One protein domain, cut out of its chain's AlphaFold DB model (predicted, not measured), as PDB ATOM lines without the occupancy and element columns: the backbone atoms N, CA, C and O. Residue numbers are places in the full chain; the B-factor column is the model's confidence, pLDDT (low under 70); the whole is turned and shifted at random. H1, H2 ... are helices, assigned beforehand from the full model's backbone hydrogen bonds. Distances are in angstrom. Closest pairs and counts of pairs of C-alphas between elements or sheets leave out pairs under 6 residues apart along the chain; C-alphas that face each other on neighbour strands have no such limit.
ATOM      1  N   VAL A  17      38.479  17.001  29.064       53.97
ATOM      2  CA  VAL A  17      37.055  17.380  29.115       53.97
ATOM      3  C   VAL A  17      36.163  16.277  28.538       53.97
ATOM      4  O   VAL A  17      35.099  16.000  29.089       53.97
ATOM      5  N   ALA A  18      36.613  15.587  27.487       55.62
ATOM      6  CA  ALA A  18      35.860  14.508  26.843       55.62
ATOM      7  C   ALA A  18      35.400  13.374  27.795       55.62
ATOM      8  O   ALA A  18      34.214  13.036  27.762       55.62
ATOM      9  N   PRO A  19      36.242  12.813  28.692       56.03
ATOM     10  CA  PRO A  19      35.784  11.774  29.617       56.03
ATOM     11  C   PRO A  19      34.784  12.299  30.660       56.03
ATOM     12  O   PRO A  19      33.899  11.555  31.078       56.03
ATOM     13  N   CYS A  20      34.857  13.582  31.035       53.50
ATOM     14  CA  CYS A  20      33.893  14.200  31.949       53.50
ATOM     15  C   CYS A  20      32.512  14.381  31.303       53.50
ATOM     16  O   CYS A  20      31.507  14.213  31.985       53.50
ATOM     17  N   VAL A  21      32.446  14.677  29.999       57.31
ATOM     18  CA  VAL A  21      31.178  14.865  29.264       57.31
ATOM     19  C   VAL A  21      30.481  13.529  28.961       57.31
ATOM     20  O   VAL A  21      29.257  13.428  29.021       57.31
ATOM     21  N   ILE A  22      31.244  12.470  28.687       55.00
ATOM     22  CA  ILE A  22      30.676  11.137  28.422       55.00
ATOM     23  C   ILE A  22      30.214  10.467  29.732       55.00
ATOM     24  O   ILE A  22      29.185   9.790  29.762       55.00
ATOM     25  N   ALA A  23      30.917  10.703  30.847       55.75
ATOM     26  CA  ALA A  23      30.473  10.249  32.165       55.75
ATOM     27  C   ALA A  23      29.176  10.948  32.619       55.75
ATOM     28  O   ALA A  23      28.298  10.300  33.196       55.75
ATOM     29  N   THR A  24      29.008  12.242  32.326       57.16
ATOM     30  CA  THR A  24      27.788  12.983  32.685       57.16
ATOM     31  C   THR A  24      26.577  12.578  31.845       57.16
ATOM     32  O   THR A  24      25.468  12.533  32.384       57.16
ATOM     33  N   SER A  25      26.747  12.199  30.570       54.44
ATOM     34  CA  SER A  25      25.604  11.778  29.744       54.44
ATOM     35  C   SER A  25      25.001  10.448  30.209       54.44
ATOM     36  O   SER A  25      23.777  10.330  30.272       54.44
ATOM     37  N   ASN A  26      25.822   9.469  30.603       59.22
ATOM     38  CA  ASN A  26      25.327   8.188  31.126       59.22
ATOM     39  C   ASN A  26      24.768   8.309  32.550       59.22
ATOM     40  O   ASN A  26      23.804   7.621  32.891       59.22
ATOM     41  N   ALA A  27      25.298   9.232  33.358       58.91
ATOM     42  CA  ALA A  27      24.733   9.540  34.667       58.91
ATOM     43  C   ALA A  27      23.301  10.097  34.554       58.91
ATOM     44  O   ALA A  27      22.448   9.732  35.356       58.91
ATOM     45  N   SER A  28      22.999  10.911  33.533       61.34
ATOM     46  CA  SER A  28      21.687  11.569  33.389       61.34
ATOM     47  C   SER A  28      20.491  10.602  33.342       61.34
ATOM     48  O   SER A  28      19.468  10.850  33.981       61.34
ATOM     49  N   ARG A  29      20.629   9.456  32.656       63.06
ATOM     50  CA  ARG A  29      19.568   8.436  32.573       63.06
ATOM     51  C   ARG A  29      19.383   7.696  33.898       63.06
ATOM     52  O   ARG A  29      18.249   7.475  34.308       63.06
ATOM     53  N   SER A  30      20.483   7.391  34.590       64.31
ATOM     54  CA  SER A  30      20.446   6.788  35.929       64.31
ATOM     55  C   SER A  30      19.897   7.751  36.984       64.31
ATOM     56  O   SER A  30      19.255   7.315  37.932       64.31
ATOM     57  N   PHE A  31      20.125   9.057  36.830       68.06
ATOM     58  CA  PHE A  31      19.571  10.064  37.731       68.06
ATOM     59  C   PHE A  31      18.054  10.146  37.612       68.06
ATOM     60  O   PHE A  31      17.385  10.252  38.632       68.06
ATOM     61  N   LYS A  32      17.494  10.033  36.400       71.81
ATOM     62  CA  LYS A  32      16.040  10.079  36.210       71.81
ATOM     63  C   LYS A  32      15.323   8.934  36.941       71.81
ATOM     64  O   LYS A  32      14.389   9.201  37.689       71.81
ATOM     65  N   SER A  33      15.814   7.697  36.815       69.44
ATOM     66  CA  SER A  33      15.226   6.542  37.514       69.44
ATOM     67  C   SER A  33      15.398   6.612  39.035       69.44
ATOM     68  O   SER A  33      14.522   6.189  39.783       69.44
ATOM     69  N   VAL A  34      16.519   7.164  39.512       68.12
ATOM     70  CA  VAL A  34      16.765   7.359  40.948       68.12
ATOM     71  C   VAL A  34      15.858   8.453  41.516       68.12
ATOM     72  O   VAL A  34      15.315   8.278  42.602       68.12
ATOM     73  N   ILE A  35      15.642   9.551  40.786       72.19
ATOM     74  CA  ILE A  35      14.753  10.643  41.209       72.19
ATOM     75  C   ILE A  35      13.298  10.166  41.278       72.19
ATOM     76  O   ILE A  35      12.624  10.444  42.267       72.19
ATOM     77  N   GLU A  36      12.834   9.391  40.294       74.00
ATOM     78  CA  GLU A  36      11.488   8.796  40.319       74.00
ATOM     79  C   GLU A  36      11.293   7.873  41.538       74.00
ATOM     80  O   GLU A  36      10.262   7.951  42.203       74.00
ATOM     81  N   GLY A  37      12.311   7.087  41.915       67.75
ATOM     82  CA  GLY A  37      12.277   6.238  43.116       67.75
ATOM     83  C   GLY A  37      12.393   6.979  44.459       67.75
ATOM     84  O   GLY A  37      12.102   6.397  45.501       67.75
ATOM     85  N   ILE A  38      12.823   8.246  44.466       66.50
ATOM     86  CA  ILE A  38      12.912   9.075  45.684       66.50
ATOM     87  C   ILE A  38      11.590   9.810  45.950       66.50
ATOM     88  O   ILE A  38      11.236  10.025  47.108       66.50
ATOM     89  N   ILE A  39      10.844  10.171  44.902       66.44
ATOM     90  CA  ILE A  39       9.567  10.898  45.023       66.44
ATOM     91  C   ILE A  39       8.471  10.016  45.641       66.44
ATOM     92  O   ILE A  39       7.599  10.521  46.345       66.44
ATOM     93  N   THR A  40       8.531   8.700  45.442       76.62
ATOM     94  CA  THR A  40       7.534   7.754  45.966       76.62
ATOM     95  C   THR A  40       7.657   7.496  47.472       76.62
ATOM     96  O   THR A  40       6.698   7.031  48.085       76.62
ATOM     97  N   GLU A  41       8.790   7.833  48.103       77.12
ATOM     98  CA  GLU A  41       9.031   7.592  49.531       77.12
ATOM     99  C   GLU A  41       9.578   8.839  50.259       77.12
ATOM    100  O   GLU A  41      10.791   9.086  50.270       77.12
ATOM    101  N   PRO A  42       8.734   9.601  50.983       74.25
ATOM    102  CA  PRO A  42       9.143  10.861  51.615       74.25
ATOM    103  C   PRO A  42      10.230  10.687  52.690       74.25
ATOM    104  O   PRO A  42      10.999  11.608  52.961       74.25
ATOM    105  N   ARG A  43      10.354   9.488  53.278       79.75
ATOM    106  CA  ARG A  43      11.420   9.169  54.244       79.75
ATOM    107  C   ARG A  43      12.805   9.099  53.591       79.75
ATOM    108  O   ARG A  43      13.785   9.511  54.207       79.75
ATOM    109  N   LYS A  44      12.893   8.630  52.340       78.94
ATOM    110  CA  LYS A  44      14.151   8.589  51.575       78.94
ATOM    111  C   LYS A  44      14.563   9.983  51.108       78.94
ATOM    112  O   LYS A  44      15.753  10.288  51.095       78.94
ATOM    113  N   LEU A  45      13.595  10.855  50.823       81.19
ATOM    114  CA  LEU A  45      13.850  12.237  50.420       81.19
ATOM    115  C   LEU A  45      14.616  13.027  51.495       81.19
ATOM    116  O   LEU A  45      15.599  13.685  51.166       81.19
ATOM    117  N   ALA A  46      14.253  12.895  52.775       82.69
ATOM    118  CA  ALA A  46      14.977  13.558  53.865       82.69
ATOM    119  C   ALA A  46      16.457  13.131  53.932       82.69
ATOM    120  O   ALA A  46      17.347  13.974  54.032       82.69
ATOM    121  N   VAL A  47      16.731  11.828  53.808       87.62
ATOM    122  CA  VAL A  47      18.101  11.287  53.823       87.62
ATOM    123  C   VAL A  47      18.902  11.780  52.618       87.62
ATOM    124  O   VAL A  47      20.055  12.185  52.770       87.62
ATOM    125  N   VAL A  48      18.297  11.798  51.428       87.56
ATOM    126  CA  VAL A  48      18.953  12.284  50.205       87.56
ATOM    127  C   VAL A  48      19.260  13.776  50.297       87.56
ATOM    128  O   VAL A  48      20.368  14.180  49.953       87.56
ATOM    129  N   VAL A  49      18.332  14.591  50.806       89.44
ATOM    130  CA  VAL A  49      18.535  16.038  50.980       89.44
ATOM    131  C   VAL A  49      19.660  16.322  51.977       89.44
ATOM    132  O   VAL A  49      20.517  17.162  51.700       89.44
ATOM    133  N   VAL A  50      19.712  15.598  53.099       93.19
ATOM    134  CA  VAL A  50      20.801  15.727  54.083       93.19
ATOM    135  C   VAL A  50      22.137  15.272  53.490       93.19
ATOM    136  O   VAL A  50      23.152  15.939  53.660       93.19
ATOM    137  N   CYS A  51      22.158  14.165  52.748       91.88
ATOM    138  CA  CYS A  51      23.378  13.697  52.091       91.88
ATOM    139  C   CYS A  51      23.880  14.715  51.051       91.88
ATOM    140  O   CYS A  51      25.058  15.078  51.043       91.88
ATOM    141  N   ALA A  52      22.977  15.249  50.225       89.62
ATOM    142  CA  ALA A  52      23.295  16.269  49.233       89.62
ATOM    143  C   ALA A  52      23.808  17.564  49.881       89.62
ATOM    144  O   ALA A  52      24.793  18.132  49.408       89.62
ATOM    145  N   SER A  53      23.203  18.011  50.987       93.44
ATOM    146  CA  SER A  53      23.643  19.223  51.684       93.44
ATOM    147  C   SER A  53      25.043  19.071  52.283       93.44
ATOM    148  O   SER A  53      25.866  19.973  52.125       93.44
ATOM    149  N   VAL A  54      25.369  17.915  52.870       95.12
ATOM    150  CA  VAL A  54      26.719  17.618  53.383       95.12
ATOM    151  C   VAL A  54      27.757  17.640  52.258       95.12
ATOM    152  O   VAL A  54      28.820  18.243  52.416       95.12
ATOM    153  N   VAL A  55      27.446  17.045  51.102       94.56
ATOM    154  CA  VAL A  55      28.339  17.065  49.929       94.56
ATOM    155  C   VAL A  55      28.558  18.496  49.428       94.56
ATOM    156  O   VAL A  55      29.696  18.880  49.161       94.56
ATOM    157  N   ILE A  56      27.503  19.311  49.354       95.06
ATOM    158  CA  ILE A  56      27.606  20.719  48.948       95.06
ATOM    159  C   ILE A  56      28.496  21.500  49.922       95.06
ATOM    160  O   ILE A  56      29.409  22.201  49.486       95.06
ATOM    161  N   ILE A  57      28.288  21.347  51.232       95.94
ATOM    162  CA  ILE A  57      29.106  22.015  52.257       95.94
ATOM    163  C   ILE A  57      30.576  21.594  52.135       95.94
ATOM    164  O   ILE A  57      31.463  22.447  52.184       95.94
ATOM    165  N   ALA A  58      30.850  20.306  51.914       94.38
ATOM    166  CA  ALA A  58      32.211  19.806  51.724       94.38
ATOM    167  C   ALA A  58      32.890  20.420  50.486       94.38
ATOM    168  O   ALA A  58      34.046  20.843  50.565       94.38
ATOM    169  N   ILE A  59      32.170  20.535  49.365       94.62
ATOM    170  CA  ILE A  59      32.671  21.183  48.143       94.62
ATOM    171  C   ILE A  59      32.954  22.668  48.394       94.62
ATOM    172  O   ILE A  59      34.006  23.165  47.989       94.62
ATOM    173  N   LEU A  60      32.063  23.375  49.094       96.00
ATOM    174  CA  LEU A  60      32.261  24.785  49.440       96.00
ATOM    175  C   LEU A  60      33.501  24.982  50.321       96.00
ATOM    176  O   LEU A  60      34.329  25.843  50.025       96.00
ATOM    177  N   MET A  61      33.682  24.152  51.351       96.00
ATOM    178  CA  MET A  61      34.876  24.189  52.205       96.00
ATOM    179  C   MET A  61      36.153  23.916  51.405       96.00
ATOM    180  O   MET A  61      37.162  24.608  51.570       96.00
ATOM    181  N   TRP A  62      36.108  22.951  50.486       96.38
ATOM    182  CA  TRP A  62      37.232  22.642  49.608       96.38
ATOM    183  C   TRP A  62      37.580  23.811  48.675       96.38
ATOM    184  O   TRP A  62      38.750  24.182  48.563       96.38
ATOM    185  N   LEU A  63      36.576  24.460  48.077       95.19
ATOM    186  CA  LEU A  63      36.764  25.654  47.249       95.19
ATOM    187  C   LEU A  63      37.375  26.812  48.043       95.19
ATOM    188  O   LEU A  63      38.321  27.443  47.567       95.19
ATOM    189  N   VAL A  64      36.907  27.059  49.269       96.12
ATOM    190  CA  VAL A  64      37.486  28.081  50.156       96.12
ATOM    191  C   VAL A  64      38.960  27.780  50.440       96.12
ATOM    192  O   VAL A  64      39.797  28.680  50.348       96.12
ATOM    193  N   HIS A  65      39.316  26.520  50.706       93.81
ATOM    194  CA  HIS A  65      40.710  26.117  50.901       93.81
ATOM    195  C   HIS A  65      41.577  26.324  49.655       93.81
ATOM    196  O   HIS A  65      42.698  26.831  49.776       93.81
ATOM    197  N   ILE A  66      41.067  25.990  48.467       94.06
ATOM    198  CA  ILE A  66      41.767  26.229  47.198       94.06
ATOM    199  C   ILE A  66      42.002  27.721  46.998       94.06
ATOM    200  O   ILE A  66      43.133  28.133  46.738       94.06
ATOM    201  N   ILE A  67      40.964  28.545  47.162       94.06
ATOM    202  CA  ILE A  67      41.064  29.997  46.993       94.06
ATOM    203  C   ILE A  67      42.062  30.571  48.004       94.06
ATOM    204  O   ILE A  67      42.960  31.320  47.619       94.06
ATOM    205  N   ALA A  68      41.989  30.167  49.274       91.56
ATOM    206  CA  ALA A  68      42.934  30.591  50.305       91.56
ATOM    207  C   ALA A  68      44.383  30.168  49.990       91.56
ATOM    208  O   ALA A  68      45.327  30.911  50.280       91.56
ATOM    209  N   GLY A  69      44.584  28.994  49.387       91.00
ATOM    210  CA  GLY A  69      45.884  28.539  48.887       91.00
ATOM    211  C   GLY A  69      46.392  29.382  47.711       91.00
ATOM    212  O   GLY A  69      47.539  29.838  47.716       91.00
ATOM    213  N   CYS A  70      45.524  29.670  46.740       90.44
ATOM    214  CA  CYS A  70      45.828  30.511  45.583       90.44
ATOM    215  C   CYS A  70      46.174  31.952  45.986       90.44
ATOM    216  O   CYS A  70      47.135  32.525  45.464       90.44
ATOM    217  N   VAL A  71      45.450  32.530  46.949       88.19
ATOM    218  CA  VAL A  71      45.720  33.878  47.478       88.19
ATOM    219  C   VAL A  71      47.071  33.923  48.194       88.19
ATOM    220  O   VAL A  71      47.849  34.849  47.952       88.19
ATOM    221  N   ARG A  72      47.397  32.910  49.012       83.69
ATOM    222  CA  ARG A  72      48.720  32.792  49.648       83.69
ATOM    223  C   ARG A  72      49.833  32.733  48.603       83.69
ATOM    224  O   ARG A  72      50.753  33.544  48.658       83.69
ATOM    225  N   LYS A  73      49.704  31.869  47.591       80.50
ATOM    226  CA  LYS A  73      50.689  31.744  46.501       80.50
ATOM    227  C   LYS A  73      50.860  33.044  45.705       80.50
ATOM    228  O   LYS A  73      51.977  33.398  45.332       80.50
ATOM    229  N   ARG A  74      49.775  33.798  45.484       78.69
ATOM    230  CA  ARG A  74      49.824  35.107  44.811       78.69
ATOM    231  C   ARG A  74      50.517  36.181  45.654       78.69
ATOM    232  O   ARG A  74      51.189  37.030  45.075       78.69
ATOM    233  N   ARG A  75      50.376  36.155  46.986       72.62
ATOM    234  CA  ARG A  75      51.097  37.083  47.876       72.62
ATOM    235  C   ARG A  75      52.601  36.807  47.888       72.62
ATOM    236  O   ARG A  75      53.354  37.754  47.698       72.62
ATOM    237  N   PHE A  76      53.025  35.543  47.983       67.06
ATOM    238  CA  PHE A  76      54.454  35.190  47.962       67.06
ATOM    239  C   PHE A  76      55.161  35.641  46.678       67.06
ATOM    240  O   PHE A  76      56.247  36.213  46.734       67.06
ATOM    241  N   ARG A  77      54.497  35.502  45.524       66.88
ATOM    242  CA  ARG A  77      55.070  35.929  44.240       66.88
ATOM    243  C   ARG A  77      55.226  37.451  44.108       66.88
ATOM    244  O   ARG A  77      56.036  37.904  43.312       66.88
ATOM    245  N   LYS A  78      54.460  38.250  44.865       61.91
ATOM    246  CA  LYS A  78      54.607  39.716  44.875       61.91
ATOM    247  C   LYS A  78      55.712  40.190  45.820       61.91
ATOM    248  O   LYS A  78      56.333  41.202  45.532       61.91
ATOM    249  N   THR A  79      55.984  39.459  46.899       56.16
ATOM    250  CA  THR A  79      57.071  39.788  47.834       56.16
ATOM    251  C   THR A  79      58.448  39.339  47.344       56.16
ATOM    252  O   THR A  79      59.428  40.002  47.650       56.16
TER     253      THR A  79
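Overview. This is residues 17 to 79 of the 342 residues of an uncharacterized protein of Pisolithus tinctorius Marx 270 (UniProt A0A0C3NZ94). Two helices make a narrow, flat V: the long arm is H2, the shorter arm is H1, and they meet at a corner by the tight link, residues 40 and 41. The arms open away from that corner; residues 17 to 34 of H1 and 49 to 79 of H2 stand free, and H1 has a kink partway along. The printed part has 63 residues with two named helices, H1 then H2, and no named strand; its class is all helix. It is extended, with a radius of gyration of the C-alphas of 18.5 A and spans of 59 by 31 by 8 A.

Arrangement. Start with the longest helix, H2, residues 42 to 79, and look back across the link to H1, residues 17 to 39. They only just touch, and only at the corner by their link, with 3 pairs of C-alphas within 8 A. H1 touches H2 with residues 38 to 39 alone, and H2 touches H1 with residues 44 to 45 alone; the closest C-alphas are those of Ile 38 and Leu 45, 5.8 A apart. Their lines stand at a shallow tilt of 30 degrees, opposite ways, and their centres are 22.5 A apart. Near residue 30 you will find a kink of 37 degrees in H1. Of the O i to N i+4 pairs, 16 of 19 in H1 and 32 of 34 in H2 are within hydrogen-bond range.

Along the chain. Find C-alpha 42 at (9.143, 10.861, 51.615); from there H2 runs 56.1 A to C-alpha 79 at (57.071, 39.788, 47.834). Then find C-alpha 17 at (37.055, 17.380, 29.115), from which H1 runs 32.4 A to C-alpha 39.

Size, cuts and confidence. The two C-alphas farthest apart are those of Thr 40 and Thr 79, 59.0 A. The printed part has no cut. Its mean pLDDT is 77.4; look for values under 70 at residues 17 to 31, 33 to 34, 37 to 39 and 76 to 79.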